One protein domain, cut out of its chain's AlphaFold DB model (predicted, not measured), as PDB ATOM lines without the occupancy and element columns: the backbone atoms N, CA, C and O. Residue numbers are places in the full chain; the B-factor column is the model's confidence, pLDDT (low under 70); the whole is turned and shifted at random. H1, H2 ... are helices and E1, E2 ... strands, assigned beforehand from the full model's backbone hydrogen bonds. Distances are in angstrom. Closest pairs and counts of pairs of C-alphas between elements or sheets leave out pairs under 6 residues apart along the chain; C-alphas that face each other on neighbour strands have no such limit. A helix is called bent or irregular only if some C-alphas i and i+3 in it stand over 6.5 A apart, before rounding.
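This is residues 321 to 431 of the 440 residues of an uncharacterized protein of Planctomycetaceae bacterium (UniProt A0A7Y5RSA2). Two long helices, H3 and H5, lie side by side, H1 crosses H3 steeply, and a two-stranded parallel ribbon, E1 and E2, packs on these three helices, with E2 nearer to H3 and H5 than E1. H2 packs on one end of H1; H6 and H4 lie toward opposite ends of the longest axis. The 111 printed residues hold six named helices and two named strands, in the order E1 H1 H2 H3 H4 H5 H6 E2, mostly helix. The whole is compact, with a radius of gyration of the C-alphas of 14.2 A, yet elongated, spanning 44 by 26 by 20 A.

Find C-alpha 321 at (-12.665, -1.765, -6.577); there E1 begins, residues 321 to 325, 12.3 A long. H1 follows, residues 328 to 341, 19.9 A, then H2, residues 347 to 352, 8.5 A. H3, residues 354 to 368, is 19.0 A long and irregular: C-alphas 363 and 366 are 7.4 A apart. After H4, residues 375 to 378, 5.0 A, look for C-alpha 383 at (-14.417, -9.958, -19.033), where H5 starts; it runs to residue 401 over 26.7 A. H6 covers residues 408 to 416, 12.0 A, and E2, residues 420 to 425, 16.5 A, ends at C-alpha 425 at (-6.776, -14.456, -5.303).

Start at E1 and E2, parallel neighbours at 23 degrees, where N 323 and O 422 are 2.9 A apart and N 424 and O 323 are 2.8 A apart, within hydrogen-bond range. With the helices between them they form a strand-helix-strand unit, two parallel neighbour strands joined through H1 to H6. The closest C-alphas of E2 and H5 are those of Ile 422 and Ala 389, 5.7 A apart, and the closest of E2 and H3 are those of Pro 425 and Leu 368, 5.4 A apart. H3 and H5 touch at a shallow tilt of 4 degrees, opposite ways, closest at C-alphas 356 and 396, 4.8 A. H1 touches H3 at a steep tilt of 52 degrees, closest at C-alphas 332 and 357, 6.9 A. With residues 336 to 340 alone H1 touches H2, closest at C-alphas 336 and 350, 6.7 A. H5 and H6, a helical hairpin, only just touch, with 3 pairs of C-alphas within 8 A, the closest 401 and 411 at 6.7 A; H5 does this with residues 397 to 401 alone. H4 touches no helix; its closest C-alphas to E2 are Ala 378 and Leu 424, 6.1 A. In H1, H2, H5 and H6 every O i to N i+4 pair is within hydrogen-bond range, in H3 9 of 11, and H4 is too short for such a pair.

Look from Asp 408 to Ser 431: their C-alphas, the two farthest apart, are 46.2 A apart. The printed part has no cut and no long link. Its mean pLDDT is 91.6, and this model's residues 428 to 431 are under 70.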
ATOM      1  N   ASP A 321     -13.351  -1.503  -7.832       87.75
ATOM      2  CA  ASP A 321     -12.665  -1.765  -6.577       87.75
ATOM      3  C   ASP A 321     -12.031  -3.165  -6.646       87.75
ATOM      4  O   ASP A 321     -12.692  -4.182  -6.419       87.75
ATOM      5  N   GLN A 322     -10.763  -3.229  -7.060       88.06
ATOM      6  CA  GLN A 322     -10.014  -4.486  -7.118       88.06
ATOM      7  C   GLN A 322      -9.497  -4.846  -5.730       88.06
ATOM      8  O   GLN A 322      -8.734  -4.088  -5.133       88.06
ATOM      9  N   ARG A 323      -9.872  -6.028  -5.243       88.94
ATOM     10  CA  ARG A 323      -9.433  -6.562  -3.956       88.94
ATOM     11  C   ARG A 323      -8.579  -7.794  -4.172       88.94
ATOM     12  O   ARG A 323      -9.020  -8.769  -4.777       88.94
ATOM     13  N   PHE A 324      -7.356  -7.728  -3.672       88.94
ATOM     14  CA  PHE A 324      -6.456  -8.865  -3.610       88.94
ATOM     15  C   PHE A 324      -6.677  -9.540  -2.271       88.94
ATOM     16  O   PHE A 324      -6.461  -8.907  -1.243       88.94
ATOM     17  N   ILE A 325      -7.160 -10.775  -2.297       89.62
ATOM     18  CA  ILE A 325      -7.515 -11.499  -1.079       89.62
ATOM     19  C   ILE A 325      -6.855 -12.866  -1.049       89.62
ATOM     20  O   ILE A 325      -6.619 -13.490  -2.084       89.62
ATOM     21  N   GLU A 326      -6.571 -13.337   0.153       88.06
ATOM     22  CA  GLU A 326      -5.896 -14.606   0.405       88.06
ATOM     23  C   GLU A 326      -6.889 -15.714   0.760       88.06
ATOM     24  O   GLU A 326      -6.569 -16.902   0.682       88.06
ATOM     25  N   SER A 327      -8.107 -15.350   1.175       89.81
ATOM     26  CA  SER A 327      -9.091 -16.323   1.641       89.81
ATOM     27  C   SER A 327     -10.543 -15.898   1.435       89.81
ATOM     28  O   SER A 327     -10.891 -14.720   1.370       89.81
ATOM     29  N   ARG A 328     -11.428 -16.897   1.431       93.56
ATOM     30  CA  ARG A 328     -12.886 -16.707   1.434       93.56
ATOM     31  C   ARG A 328     -13.382 -15.919   2.655       93.56
ATOM     32  O   ARG A 328     -14.335 -15.156   2.544       93.56
ATOM     33  N   GLU A 329     -12.740 -16.092   3.808       95.19
ATOM     34  CA  GLU A 329     -13.087 -15.363   5.036       95.19
ATOM     35  C   GLU A 329     -12.690 -13.882   4.955       95.19
ATOM     36  O   GLU A 329     -13.403 -13.010   5.446       95.19
ATOM     37  N   GLU A 330     -11.580 -13.573   4.290       94.44
ATOM     38  CA  GLU A 330     -11.212 -12.191   3.983       94.44
ATOM     39  C   GLU A 330     -12.198 -11.563   2.992       94.44
ATOM     40  O   GLU A 330     -12.687 -10.464   3.241       94.44
ATOM     41  N   ALA A 331     -12.593 -12.300   1.944       94.44
ATOM     42  CA  ALA A 331     -13.640 -11.873   1.009       94.44
ATOM     43  C   ALA A 331     -14.938 -11.491   1.737       94.44
ATOM     44  O   ALA A 331     -15.544 -10.458   1.449       94.44
ATOM     45  N   ARG A 332     -15.351 -12.324   2.707       96.75
ATOM     46  CA  ARG A 332     -16.507 -12.077   3.581       96.75
ATOM     47  C   ARG A 332     -16.361 -10.753   4.333       96.75
ATOM     48  O   ARG A 332     -17.272  -9.930   4.298       96.75
ATOM     49  N   LYS A 333     -15.235 -10.543   5.014       96.44
ATOM     50  CA  LYS A 333     -15.009  -9.324   5.809       96.44
ATOM     51  C   LYS A 333     -14.991  -8.073   4.938       96.44
ATOM     52  O   LYS A 333     -15.547  -7.049   5.330       96.44
ATOM     53  N   ASP A 334     -14.408  -8.157   3.746       94.31
ATOM     54  CA  ASP A 334     -14.367  -7.026   2.823       94.31
ATOM     55  C   ASP A 334     -15.763  -6.667   2.302       94.31
ATOM     56  O   ASP A 334     -16.113  -5.484   2.283       94.31
ATOM     57  N   ILE A 335     -16.606  -7.650   1.955       95.25
ATOM     58  CA  ILE A 335     -17.983  -7.350   1.538       95.25
ATOM     59  C   ILE A 335     -18.830  -6.807   2.701       95.25
ATOM     60  O   ILE A 335     -19.593  -5.864   2.500       95.25
ATOM     61  N   GLU A 336     -18.652  -7.302   3.932       96.75
ATOM     62  CA  GLU A 336     -19.273  -6.711   5.130       96.75
ATOM     63  C   GLU A 336     -18.848  -5.244   5.316       96.75
ATOM     64  O   GLU A 336     -19.678  -4.374   5.595       96.75
ATOM     65  N   ASN A 337     -17.568  -4.936   5.093       95.94
ATOM     66  CA  ASN A 337     -17.060  -3.571   5.155       95.94
ATOM     67  C   ASN A 337     -17.608  -2.683   4.024       95.94
ATOM     68  O   ASN A 337     -17.900  -1.509   4.263       95.94
ATOM     69  N   VAL A 338     -17.805  -3.213   2.813       94.56
ATOM     70  CA  VAL A 338     -18.510  -2.504   1.728       94.56
ATOM     71  C   VAL A 338     -19.938  -2.167   2.159       94.56
ATOM     72  O   VAL A 338     -20.329  -1.000   2.097       94.56
ATOM     73  N   MET A 339     -20.689  -3.140   2.685       96.62
ATOM     74  CA  MET A 339     -22.049  -2.918   3.192       96.62
ATOM     75  C   MET A 339     -22.089  -1.837   4.284       96.62
ATOM     76  O   MET A 339     -22.973  -0.978   4.294       96.62
ATOM     77  N   LYS A 340     -21.107  -1.837   5.186       97.31
ATOM     78  CA  LYS A 340     -21.005  -0.851   6.263       97.31
ATOM     79  C   LYS A 340     -20.663   0.549   5.754       97.31
ATOM     80  O   LYS A 340     -21.368   1.510   6.043       97.31
ATOM     81  N   SER A 341     -19.565   0.667   5.012       95.94
ATOM     82  CA  SER A 341     -18.954   1.953   4.660       95.94
ATOM     83  C   SER A 341     -19.584   2.622   3.442       95.94
ATOM     84  O   SER A 341     -19.676   3.847   3.407       95.94
ATOM     85  N   ARG A 342     -20.023   1.841   2.448       94.75
ATOM     86  CA  ARG A 342     -20.584   2.360   1.191       94.75
ATOM     87  C   ARG A 342     -22.103   2.386   1.209       94.75
ATOM     88  O   ARG A 342     -22.687   3.321   0.678       94.75
ATOM     89  N   TRP A 343     -22.742   1.393   1.827       96.75
ATOM     90  CA  TRP A 343     -24.210   1.290   1.859       96.75
ATOM     91  C   TRP A 343     -24.825   1.794   3.171       96.75
ATOM     92  O   TRP A 343     -26.048   1.843   3.311       96.75
ATOM     93  N   GLY A 344     -23.990   2.183   4.139       97.19
ATOM     94  CA  GLY A 344     -24.434   2.746   5.413       97.19
ATOM     95  C   GLY A 344     -25.217   1.756   6.276       97.19
ATOM     96  O   GLY A 344     -26.082   2.173   7.046       97.19
ATOM     97  N   LEU A 345     -24.981   0.448   6.129       97.94
ATOM     98  CA  LEU A 345     -25.641  -0.555   6.961       97.94
ATOM     99  C   LEU A 345     -24.979  -0.632   8.343       97.94
ATOM    100  O   LEU A 345     -23.758  -0.592   8.472       97.94
ATOM    101  N   ASP A 346     -25.797  -0.783   9.385       97.69
ATOM    102  CA  ASP A 346     -25.313  -1.097  10.729       97.69
ATOM    103  C   ASP A 346     -25.095  -2.608  10.904       97.69
ATOM    104  O   ASP A 346     -25.521  -3.425  10.083       97.69
ATOM    105  N   ASP A 347     -24.447  -2.997  12.004       97.69
ATOM    106  CA  ASP A 347     -24.091  -4.397  12.262       97.69
ATOM    107  C   ASP A 347     -25.333  -5.316  12.336       97.69
ATOM    108  O   ASP A 347     -25.269  -6.491  11.967       97.69
ATOM    109  N   ALA A 348     -26.489  -4.792  12.765       97.69
ATOM    110  CA  ALA A 348     -27.739  -5.551  12.810       97.69
ATOM    111  C   ALA A 348     -28.263  -5.874  11.401       97.69
ATOM    112  O   ALA A 348     -28.673  -7.008  11.143       97.69
ATOM    113  N   ARG A 349     -28.219  -4.906  10.479       97.75
ATOM    114  CA  ARG A 349     -28.616  -5.085   9.072       97.75
ATOM    115  C   ARG A 349     -27.617  -5.928   8.288       97.75
ATOM    116  O   ARG A 349     -28.043  -6.747   7.477       97.75
ATOM    117  N   ILE A 350     -26.319  -5.790   8.559       98.00
ATOM    118  CA  ILE A 350     -25.283  -6.660   7.977       98.00
ATOM    119  C   ILE A 350     -25.541  -8.110   8.395       98.00
ATOM    120  O   ILE A 350     -25.635  -8.989   7.543       98.00
ATOM    121  N   LYS A 351     -25.794  -8.355   9.688       97.75
ATOM    122  CA  LYS A 351     -26.170  -9.686  10.183       97.75
ATOM    123  C   LYS A 351     -27.463 -10.209   9.546       97.75
ATOM    124  O   LYS A 351     -27.561 -11.395   9.245       97.75
ATOM    125  N   ALA A 352     -28.456  -9.349   9.330       97.62
ATOM    126  CA  ALA A 352     -29.682  -9.724   8.624       97.62
ATOM    127  C   ALA A 352     -29.449 -10.020   7.125       97.62
ATOM    128  O   ALA A 352     -30.236 -10.741   6.517       97.62
ATOM    129  N   SER A 353     -28.346  -9.525   6.557       97.81
ATOM    130  CA  SER A 353     -27.918  -9.727   5.167       97.81
ATOM    131  C   SER A 353     -27.000 -10.943   4.980       97.81
ATOM    132  O   SER A 353     -26.443 -11.142   3.903       97.81
ATOM    133  N   GLU A 354     -26.852 -11.793   5.998       97.69
ATOM    134  CA  GLU A 354     -25.968 -12.965   5.978       97.69
ATOM    135  C   GLU A 354     -26.236 -13.906   4.791       97.69
ATOM    136  O   GLU A 354     -25.308 -14.447   4.187       97.69
ATOM    137  N   ASN A 355     -27.506 -14.065   4.401       97.19
ATOM    138  CA  ASN A 355     -27.867 -14.850   3.222       97.19
ATOM    139  C   ASN A 355     -27.332 -14.228   1.922       97.19
ATOM    140  O   ASN A 355     -26.841 -14.961   1.065       97.19
ATOM    141  N   ALA A 356     -27.386 -12.898   1.793       97.44
ATOM    142  CA  ALA A 356     -26.854 -12.178   0.638       97.44
ATOM    143  C   ALA A 356     -25.332 -12.364   0.533       97.44
ATOM    144  O   ALA A 356     -24.831 -12.684  -0.541       97.44
ATOM    145  N   ILE A 357     -24.612 -12.251   1.657       97.56
ATOM    146  CA  ILE A 357     -23.159 -12.481   1.731       97.56
ATOM    147  C   ILE A 357     -22.820 -13.923   1.340       97.56
ATOM    148  O   ILE A 357     -21.927 -14.151   0.527       97.56
ATOM    149  N   ARG A 358     -23.552 -14.908   1.873       98.00
ATOM    150  CA  ARG A 358     -23.345 -16.326   1.546       98.00
ATOM    151  C   ARG A 358     -23.533 -16.602   0.051       98.00
ATOM    152  O   ARG A 358     -22.657 -17.215  -0.554       98.00
ATOM    153  N   LEU A 359     -24.647 -16.151  -0.533       96.81
ATOM    154  CA  LEU A 359     -24.941 -16.327  -1.963       96.81
ATOM    155  C   LEU A 359     -23.902 -15.628  -2.841       96.81
ATOM    156  O   LEU A 359     -23.467 -16.180  -3.850       96.81
ATOM    157  N   TRP A 360     -23.471 -14.435  -2.434       97.12
ATOM    158  CA  TRP A 360     -22.407 -13.706  -3.105       97.12
ATOM    159  C   TRP A 360     -21.092 -14.501  -3.102       97.12
ATOM    160  O   TRP A 360     -20.527 -14.737  -4.168       97.12
ATOM    161  N   LEU A 361     -20.653 -14.995  -1.936       96.56
ATOM    162  CA  LEU A 361     -19.442 -15.813  -1.798       96.56
ATOM    163  C   LEU A 361     -19.516 -17.112  -2.612       96.56
ATOM    164  O   LEU A 361     -18.511 -17.570  -3.139       96.56
ATOM    165  N   GLU A 362     -20.683 -17.755  -2.684       97.00
ATOM    166  CA  GLU A 362     -20.897 -18.930  -3.541       97.00
ATOM    167  C   GLU A 362     -20.735 -18.585  -5.026       97.00
ATOM    168  O   GLU A 362     -20.077 -19.322  -5.756       97.00
ATOM    169  N   ALA A 363     -21.282 -17.451  -5.463       96.25
ATOM    170  CA  ALA A 363     -21.207 -17.017  -6.854       96.25
ATOM    171  C   ALA A 363     -19.788 -16.603  -7.283       96.25
ATOM    172  O   ALA A 363     -19.412 -16.844  -8.430       96.25
ATOM    173  N   VAL A 364     -18.994 -16.007  -6.384       95.31
ATOM    174  CA  VAL A 364     -17.603 -15.618  -6.686       95.31
ATOM    175  C   VAL A 364     -16.575 -16.706  -6.387       95.31
ATOM    176  O   VAL A 364     -15.408 -16.520  -6.721       95.31
ATOM    177  N   GLU A 365     -16.967 -17.850  -5.819       94.69
ATOM    178  CA  GLU A 365     -16.045 -18.948  -5.491       94.69
ATOM    179  C   GLU A 365     -15.148 -19.375  -6.669       94.69
ATOM    180  O   GLU A 365     -13.952 -19.552  -6.447       94.69
ATOM    181  N   PRO A 366     -15.627 -19.462  -7.931       93.56
ATOM    182  CA  PRO A 366     -14.748 -19.768  -9.063       93.56
ATOM    183  C   PRO A 366     -13.627 -18.741  -9.278       93.56
ATOM    184  O   PRO A 366     -12.574 -19.092  -9.801       93.56
ATOM    185  N   LEU A 367     -13.841 -17.479  -8.883       92.00
ATOM    186  CA  LEU A 367     -12.815 -16.435  -8.931       92.00
ATOM    187  C   LEU A 367     -11.797 -16.627  -7.807       92.00
ATOM    188  O   LEU A 367     -10.608 -16.473  -8.048       92.00
ATOM    189  N   LEU A 368     -12.259 -17.004  -6.610       89.19
ATOM    190  CA  LEU A 368     -11.413 -17.239  -5.433       89.19
ATOM    191  C   LEU A 368     -10.569 -18.512  -5.553       89.19
ATOM    192  O   LEU A 368      -9.454 -18.562  -5.046       89.19
ATOM    193  N   ALA A 369     -11.105 -19.529  -6.225       87.81
ATOM    194  CA  ALA A 369     -10.438 -20.802  -6.469       87.81
ATOM    195  C   ALA A 369      -9.450 -20.758  -7.649       87.81
ATOM    196  O   ALA A 369      -8.768 -21.753  -7.907       87.81
ATOM    197  N   ALA A 370      -9.388 -19.642  -8.385       85.25
ATOM    198  CA  ALA A 370      -8.417 -19.468  -9.457       85.25
ATOM    199  C   ALA A 370      -6.985 -19.522  -8.904       85.25
ATOM    200  O   ALA A 370      -6.737 -19.183  -7.745       85.25
ATOM    201  N   GLU A 371      -6.036 -19.958  -9.737       81.69
ATOM    202  CA  GLU A 371      -4.636 -20.029  -9.327       81.69
ATOM    203  C   GLU A 371      -4.165 -18.644  -8.849       81.69
ATOM    204  O   GLU A 371      -4.315 -17.669  -9.594       81.69
ATOM    205  N   PRO A 372      -3.623 -18.537  -7.620       74.06
ATOM    206  CA  PRO A 372      -3.206 -17.256  -7.082       74.06
ATOM    207  C   PRO A 372      -2.147 -16.620  -7.979       74.06
ATOM    208  O   PRO A 372      -1.066 -17.179  -8.186       74.06
ATOM    209  N   ALA A 373      -2.450 -15.435  -8.492       76.06
ATOM    210  CA  ALA A 373      -1.521 -14.673  -9.308       76.06
ATOM    211  C   ALA A 373      -0.700 -13.720  -8.428       76.06
ATOM    212  O   ALA A 373      -1.071 -13.399  -7.296       76.06
ATOM    213  N   VAL A 374       0.431 -13.237  -8.948       76.50
ATOM    214  CA  VAL A 374       1.057 -12.042  -8.365       76.50
ATOM    215  C   VAL A 374       0.111 -10.846  -8.563       76.50
ATOM    216  O   VAL A 374      -0.570 -10.798  -9.597       76.50
ATOM    217  N   PRO A 375       0.027  -9.893  -7.615       75.94
ATOM    218  CA  PRO A 375      -0.933  -8.789  -7.676       75.94
ATOM    219  C   PRO A 375      -0.922  -8.030  -9.009       75.94
ATOM    220  O   PRO A 375      -1.969  -7.640  -9.520       75.94
ATOM    221  N   GLU A 376       0.249  -7.860  -9.619       75.62
ATOM    222  CA  GLU A 376       0.406  -7.175 -10.899       75.62
ATOM    223  C   GLU A 376      -0.309  -7.912 -12.042       75.62
ATOM    224  O   GLU A 376      -0.895  -7.264 -12.908       75.62
ATOM    225  N   VAL A 377      -0.286  -9.252 -12.041       76.19
ATOM    226  CA  VAL A 377      -0.949 -10.096 -13.052       76.19
ATOM    227  C   VAL A 377      -2.444 -10.198 -12.758       76.19
ATOM    228  O   VAL A 377      -3.258 -10.130 -13.676       76.19
ATOM    229  N   ALA A 378      -2.818 -10.288 -11.479       78.62
ATOM    230  CA  ALA A 378      -4.210 -10.356 -11.042       78.62
ATOM    231  C   ALA A 378      -5.049  -9.159 -11.542       78.62
ATOM    232  O   ALA A 378      -6.220  -9.320 -11.880       78.62
ATOM    233  N   ARG A 379      -4.441  -7.971 -11.687       82.00
ATOM    234  CA  ARG A 379      -5.084  -6.754 -12.239       82.00
ATOM    235  C   ARG A 379      -5.636  -6.923 -13.658       82.00
ATOM    236  O   ARG A 379      -6.409  -6.068 -14.114       82.00
ATOM    237  N   TRP A 380      -5.211  -7.967 -14.367       84.31
ATOM    238  CA  TRP A 380      -5.633  -8.305 -15.719       84.31
ATOM    239  C   TRP A 380      -6.585  -9.484 -15.675       84.31
ATOM    240  O   TRP A 380      -6.241 -10.633 -15.945       84.31
ATOM    241  N   PHE A 381      -7.819  -9.176 -15.330       89.88
ATOM    242  CA  PHE A 381      -8.886 -10.148 -15.390       89.88
ATOM    243  C   PHE A 381      -9.543 -10.134 -16.771       89.88
ATOM    244  O   PHE A 381      -9.558  -9.128 -17.490       89.88
ATOM    245  N   HIS A 382     -10.109 -11.277 -17.122       94.06
ATOM    246  CA  HIS A 382     -10.939 -11.460 -18.298       94.06
ATOM    247  C   HIS A 382     -12.349 -10.901 -18.059       94.06
ATOM    248  O   HIS A 382     -12.851 -10.910 -16.931       94.06
ATOM    249  N   ILE A 383     -13.041 -10.481 -19.121       94.94
ATOM    250  CA  ILE A 383     -14.417  -9.958 -19.033       94.94
ATOM    251  C   ILE A 383     -15.392 -10.915 -18.326       94.94
ATOM    252  O   ILE A 383     -16.323 -10.464 -17.662       94.94
ATOM    253  N   ASP A 384     -15.170 -12.228 -18.416       95.44
ATOM    254  CA  ASP A 384     -15.992 -13.237 -17.733       95.44
ATOM    255  C   ASP A 384     -15.861 -13.174 -16.214       95.44
ATOM    256  O   ASP A 384     -16.857 -13.302 -15.499       95.44
ATOM    257  N   GLN A 385     -14.649 -12.926 -15.714       93.50
ATOM    258  CA  GLN A 385     -14.408 -12.768 -14.282       93.50
ATOM    259  C   GLN A 385     -15.124 -11.517 -13.769       93.50
ATOM    260  O   GLN A 385     -15.820 -11.564 -12.756       93.50
ATOM    261  N   ALA A 386     -15.044 -10.425 -14.534       92.75
ATOM    262  CA  ALA A 386     -15.757  -9.184 -14.249       92.75
ATOM    263  C   ALA A 386     -17.279  -9.386 -14.239       92.75
ATOM    264  O   ALA A 386     -17.959  -9.014 -13.289       92.75
ATOM    265  N   THR A 387     -17.812 -10.045 -15.270       94.88
ATOM    266  CA  THR A 387     -19.247 -10.335 -15.411       94.88
ATOM    267  C   THR A 387     -19.751 -11.210 -14.261       94.88
ATOM    268  O   THR A 387     -20.836 -10.973 -13.731       94.88
ATOM    269  N   THR A 388     -18.957 -12.198 -13.836       95.25
ATOM    270  CA  THR A 388     -19.270 -13.061 -12.685       95.25
ATOM    271  C   THR A 388     -19.367 -12.247 -11.398       95.25
ATOM    272  O   THR A 388     -20.374 -12.335 -10.694       95.25
ATOM    273  N   ALA A 389     -18.369 -11.399 -11.124       94.25
ATOM    274  CA  ALA A 389     -18.367 -10.524  -9.953       94.25
ATOM    275  C   ALA A 389     -19.567  -9.558  -9.951       94.25
ATOM    276  O   ALA A 389     -20.226  -9.398  -8.924       94.25
ATOM    277  N   LEU A 390     -19.916  -8.986 -11.108       94.50
ATOM    278  CA  LEU A 390     -21.074  -8.100 -11.246       94.50
ATOM    279  C   LEU A 390     -22.403  -8.782 -10.995       94.50
ATOM    280  O   LEU A 390     -23.238  -8.240 -10.277       94.50
ATOM    281  N   LYS A 391     -22.605  -9.974 -11.558       96.69
ATOM    282  CA  LYS A 391     -23.826 -10.752 -11.329       96.69
ATOM    283  C   LYS A 391     -23.979 -11.108  -9.857       96.69
ATOM    284  O   LYS A 391     -25.073 -10.966  -9.310       96.69
ATOM    285  N   ALA A 392     -22.884 -11.504  -9.208       96.19
ATOM    286  CA  ALA A 392     -22.868 -11.769  -7.776       96.19
ATOM    287  C   ALA A 392     -23.226 -10.508  -6.975       96.19
ATOM    288  O   ALA A 392     -24.117 -10.552  -6.127       96.19
ATOM    289  N   GLN A 393     -22.572  -9.374  -7.255       95.88
ATOM    290  CA  GLN A 393     -22.821  -8.108  -6.562       95.88
ATOM    291  C   GLN A 393     -24.264  -7.629  -6.758       95.88
ATOM    292  O   GLN A 393     -24.923  -7.271  -5.784       95.88
ATOM    293  N   LEU A 394     -24.786  -7.687  -7.985       96.94
ATOM    294  CA  LEU A 394     -26.165  -7.328  -8.303       96.94
ATOM    295  C   LEU A 394     -27.170  -8.169  -7.504       96.94
ATOM    296  O   LEU A 394     -28.102  -7.622  -6.911       96.94
ATOM    297  N   ALA A 395     -26.976  -9.490  -7.465       97.44
ATOM    298  CA  ALA A 395     -27.824 -10.385  -6.685       97.44
ATOM    299  C   ALA A 395     -27.772 -10.042  -5.188       97.44
ATOM    300  O   ALA A 395     -28.815  -9.915  -4.551       97.44
ATOM    301  N   ALA A 396     -26.575  -9.807  -4.642       96.69
ATOM    302  CA  ALA A 396     -26.395  -9.428  -3.242       96.69
ATOM    303  C   ALA A 396     -27.087  -8.100  -2.901       96.69
ATOM    304  O   ALA A 396     -27.781  -8.013  -1.893       96.69
ATOM    305  N   MET A 397     -26.953  -7.080  -3.752       97.69
ATOM    306  CA  MET A 397     -27.605  -5.779  -3.564       97.69
ATOM    307  C   MET A 397     -29.133  -5.908  -3.559       97.69
ATOM    308  O   MET A 397     -29.795  -5.307  -2.714       97.69
ATOM    309  N   LYS A 398     -29.699  -6.725  -4.458       98.00
ATOM    310  CA  LYS A 398     -31.146  -7.003  -4.495       98.00
ATOM    311  C   LYS A 398     -31.625  -7.708  -3.222       98.00
ATOM    312  O   LYS A 398     -32.643  -7.307  -2.663       98.00
ATOM    313  N   GLU A 399     -30.877  -8.697  -2.734       97.94
ATOM    314  CA  GLU A 399     -31.176  -9.388  -1.472       97.94
ATOM    315  C   GLU A 399     -31.094  -8.441  -0.266       97.94
ATOM    316  O   GLU A 399     -31.991  -8.431   0.575       97.94
ATOM    317  N   VAL A 400     -30.072  -7.583  -0.202       97.56
ATOM    318  CA  VAL A 400     -29.934  -6.571   0.858       97.56
ATOM    319  C   VAL A 400     -31.101  -5.584   0.841       97.56
ATOM    320  O   VAL A 400     -31.659  -5.286   1.893       97.56
ATOM    321  N   LEU A 401     -31.530  -5.112  -0.331       97.62
ATOM    322  CA  LEU A 401     -32.687  -4.214  -0.451       97.62
ATOM    323  C   LEU A 401     -34.014  -4.856  -0.013       97.62
ATOM    324  O   LEU A 401     -34.963  -4.128   0.303       97.62
ATOM    325  N   ALA A 402     -34.086  -6.188   0.009       97.12
ATOM    326  CA  ALA A 402     -35.228  -6.942   0.516       97.12
ATOM    327  C   ALA A 402     -35.196  -7.133   2.047       97.12
ATOM    328  O   ALA A 402     -36.209  -7.530   2.630       97.12
ATOM    329  N   VAL A 403     -34.077  -6.833   2.719       96.00
ATOM    330  CA  VAL A 403     -33.965  -6.917   4.181       96.00
ATOM    331  C   VAL A 403     -34.830  -5.842   4.843       96.00
ATOM    332  O   VAL A 403     -34.743  -4.647   4.552       96.00
ATOM    333  N   SER A 404     -35.663  -6.265   5.795       91.00
ATOM    334  CA  SER A 404     -36.491  -5.359   6.593       91.00
ATOM    335  C   SER A 404     -35.645  -4.320   7.333       91.00
ATOM    336  O   SER A 404     -34.677  -4.653   8.012       91.00
ATOM    337  N   GLY A 405     -36.068  -3.057   7.272       93.25
ATOM    338  CA  GLY A 405     -35.459  -1.976   8.048       93.25
ATOM    339  C   GLY A 405     -34.248  -1.300   7.401       93.25
ATOM    340  O   GLY A 405     -33.609  -0.493   8.080       93.25
ATOM    341  N   VAL A 406     -33.933  -1.580   6.129       96.00
ATOM    342  CA  VAL A 406     -33.056  -0.718   5.313       96.00
ATOM    343  C   VAL A 406     -33.690   0.673   5.211       96.00
ATOM    344  O   VAL A 406     -34.859   0.793   4.845       96.00
ATOM    345  N   THR A 407     -32.940   1.713   5.580       97.12
ATOM    346  CA  THR A 407     -33.412   3.108   5.552       97.12
ATOM    347  C   THR A 407     -33.481   3.630   4.117       97.12
ATOM    348  O   THR A 407     -32.829   3.090   3.224       97.12
ATOM    349  N   ASP A 408     -34.231   4.710   3.887       97.50
ATOM    350  CA  ASP A 408     -34.281   5.357   2.567       97.50
ATOM    351  C   ASP A 408     -32.906   5.890   2.135       97.50
ATOM    352  O   ASP A 408     -32.557   5.821   0.959       97.50
ATOM    353  N   GLU A 409     -32.090   6.349   3.090       97.69
ATOM    354  CA  GLU A 409     -30.708   6.771   2.847       97.69
ATOM    355  C   GLU A 409     -29.839   5.602   2.364       97.69
ATOM    356  O   GLU A 409     -29.254   5.682   1.285       97.69
ATOM    357  N   SER A 410     -29.812   4.481   3.099       97.75
ATOM    358  CA  SER A 410     -29.082   3.277   2.679       97.75
ATOM    359  C   SER A 410     -29.598   2.738   1.347       97.75
ATOM    360  O   SER A 410     -28.808   2.330   0.503       97.75
ATOM    361  N   ARG A 411     -30.916   2.769   1.116       97.88
ATOM    362  CA  ARG A 411     -31.523   2.386  -0.164       97.88
ATOM    363  C   ARG A 411     -31.000   3.260  -1.304       97.88
ATOM    364  O   ARG A 411     -30.619   2.716  -2.335       97.88
ATOM    365  N   GLY A 412     -30.946   4.578  -1.112       97.56
ATOM    366  CA  GLY A 412     -30.375   5.511  -2.084       97.56
ATOM    367  C   GLY A 412     -28.896   5.234  -2.364       97.56
ATOM    368  O   GLY A 412     -28.502   5.187  -3.527       97.56
ATOM    369  N   LEU A 413     -28.102   4.972  -1.318       97.25
ATOM    370  CA  LEU A 413     -26.689   4.603  -1.448       97.25
ATOM    371  C   LEU A 413     -26.501   3.294  -2.224       97.25
ATOM    372  O   LEU A 413     -25.648   3.236  -3.099       97.25
ATOM    373  N   ILE A 414     -27.309   2.264  -1.948       97.19
ATOM    374  CA  ILE A 414     -27.243   0.977  -2.655       97.19
ATOM    375  C   ILE A 414     -27.666   1.148  -4.119       97.19
ATOM    376  O   ILE A 414     -26.967   0.679  -5.009       97.19
ATOM    377  N   ILE A 415     -28.785   1.827  -4.395       97.06
ATOM    378  CA  ILE A 415     -29.271   2.039  -5.770       97.06
ATOM    379  C   ILE A 415     -28.258   2.826  -6.601       97.06
ATOM    380  O   ILE A 415     -27.999   2.460  -7.748       97.06
ATOM    381  N   GLY A 416     -27.687   3.880  -6.018       95.00
ATOM    382  CA  GLY A 416     -26.730   4.758  -6.679       95.00
ATOM    383  C   GLY A 416     -25.302   4.221  -6.743       95.00
ATOM    384  O   GLY A 416     -24.477   4.844  -7.403       95.00
ATOM    385  N   ASP A 417     -24.984   3.104  -6.084       93.69
ATOM    386  CA  ASP A 417     -23.613   2.607  -6.038       93.69
ATOM    387  C   ASP A 417     -23.128   2.191  -7.431       93.69
ATOM    388  O   ASP A 417     -23.676   1.287  -8.065       93.69
ATOM    389  N   THR A 418     -22.087   2.867  -7.905       88.19
ATOM    390  CA  THR A 418     -21.493   2.648  -9.224       88.19
ATOM    391  C   THR A 418     -20.252   1.767  -9.173       88.19
ATOM    392  O   THR A 418     -19.803   1.307 -10.225       88.19
ATOM    393  N   ARG A 419     -19.674   1.514  -7.983       88.25
ATOM    394  CA  ARG A 419     -18.409   0.770  -7.913       88.25
ATOM    395  C   ARG A 419     -18.632  -0.728  -7.832       88.25
ATOM    396  O   ARG A 419     -19.399  -1.252  -7.023       88.25
ATOM    397  N   MET A 420     -17.852  -1.416  -8.631       85.31
ATOM    398  CA  MET A 420     -17.877  -2.844  -8.844       85.31
ATOM    399  C   MET A 420     -16.739  -3.448  -8.041       85.31
ATOM    400  O   MET A 420     -15.600  -3.032  -8.222       85.31
ATOM    401  N   THR A 421     -17.010  -4.402  -7.159       88.19
ATOM    402  CA  THR A 421     -15.939  -5.048  -6.394       88.19
ATOM    403  C   THR A 421     -15.586  -6.381  -7.040       88.19
ATOM    404  O   THR A 421     -16.431  -7.270  -7.141       88.19
ATOM    405  N   ILE A 422     -14.334  -6.525  -7.481       88.50
ATOM    406  CA  ILE A 422     -13.796  -7.794  -7.979       88.50
ATOM    407  C   ILE A 422     -12.746  -8.308  -7.008       88.50
ATOM    408  O   ILE A 422     -11.852  -7.573  -6.592       88.50
ATOM    409  N   PHE A 423     -12.859  -9.585  -6.671       86.38
ATOM    410  CA  PHE A 423     -11.933 -10.259  -5.782       86.38
ATOM    411  C   PHE A 423     -11.028 -11.166  -6.592       86.38
ATOM    412  O   PHE A 423     -11.496 -11.955  -7.415       86.38
ATOM    413  N   LEU A 424      -9.732 -11.013  -6.371       85.31
ATOM    414  CA  LEU A 424      -8.694 -11.684  -7.124       85.31
ATOM    415  C   LEU A 424      -7.774 -12.393  -6.127       85.31
ATOM    416  O   LEU A 424      -7.194 -11.721  -5.269       85.31
ATOM    417  N   PRO A 425      -7.648 -13.728  -6.203       84.19
ATOM    418  CA  PRO A 425      -6.776 -14.456  -5.303       84.19
ATOM    419  C   PRO A 425      -5.326 -14.078  -5.593       84.19
ATOM    420  O   PRO A 425      -4.875 -14.123  -6.743       84.19
ATOM    421  N   VAL A 426      -4.588 -13.718  -4.546       84.12
ATOM    422  CA  VAL A 426      -3.149 -13.457  -4.651       84.12
ATOM    423  C   VAL A 426      -2.360 -14.434  -3.817       84.12
ATOM    424  O   VAL A 426      -2.775 -14.861  -2.741       84.12
ATOM    425  N   LYS A 427      -1.193 -14.813  -4.334       77.62
ATOM    426  CA  LYS A 427      -0.230 -15.554  -3.532       77.62
ATOM    427  C   LYS A 427       0.425 -14.559  -2.589       77.62
ATOM    428  O   LYS A 427       0.948 -13.554  -3.067       77.62
ATOM    429  N   GLU A 428       0.450 -14.860  -1.292       69.56
ATOM    430  CA  GLU A 428       1.282 -14.119  -0.345       69.56
ATOM    431  C   GLU A 428       2.721 -14.136  -0.886       69.56
ATOM    432  O   GLU A 428       3.410 -15.166  -0.885       69.56
ATOM    433  N   VAL A 429       3.173 -13.003  -1.424       61.53
ATOM    434  CA  VAL A 429       4.573 -12.831  -1.786       61.53
ATOM    435  C   VAL A 429       5.277 -12.621  -0.460       61.53
ATOM    436  O   VAL A 429       5.438 -11.490  -0.009       61.53
ATOM    437  N   LYS A 430       5.661 -13.721   0.197       60.34
ATOM    438  CA  LYS A 430       6.563 -13.674   1.349       60.34
ATOM    439  C   LYS A 430       7.824 -12.969   0.883       60.34
ATOM    440  O   LYS A 430       8.681 -13.571   0.239       60.34
ATOM    441  N   SER A 431       7.897 -11.665   1.128       53.59
ATOM    442  CA  SER A 431       8.974 -10.829   0.633       53.59
ATOM    443  C   SER A 431      10.223 -11.140   1.453       53.59
ATOM    444  O   SER A 431      10.583 -10.458   2.407       53.59
TER     445      SER A 431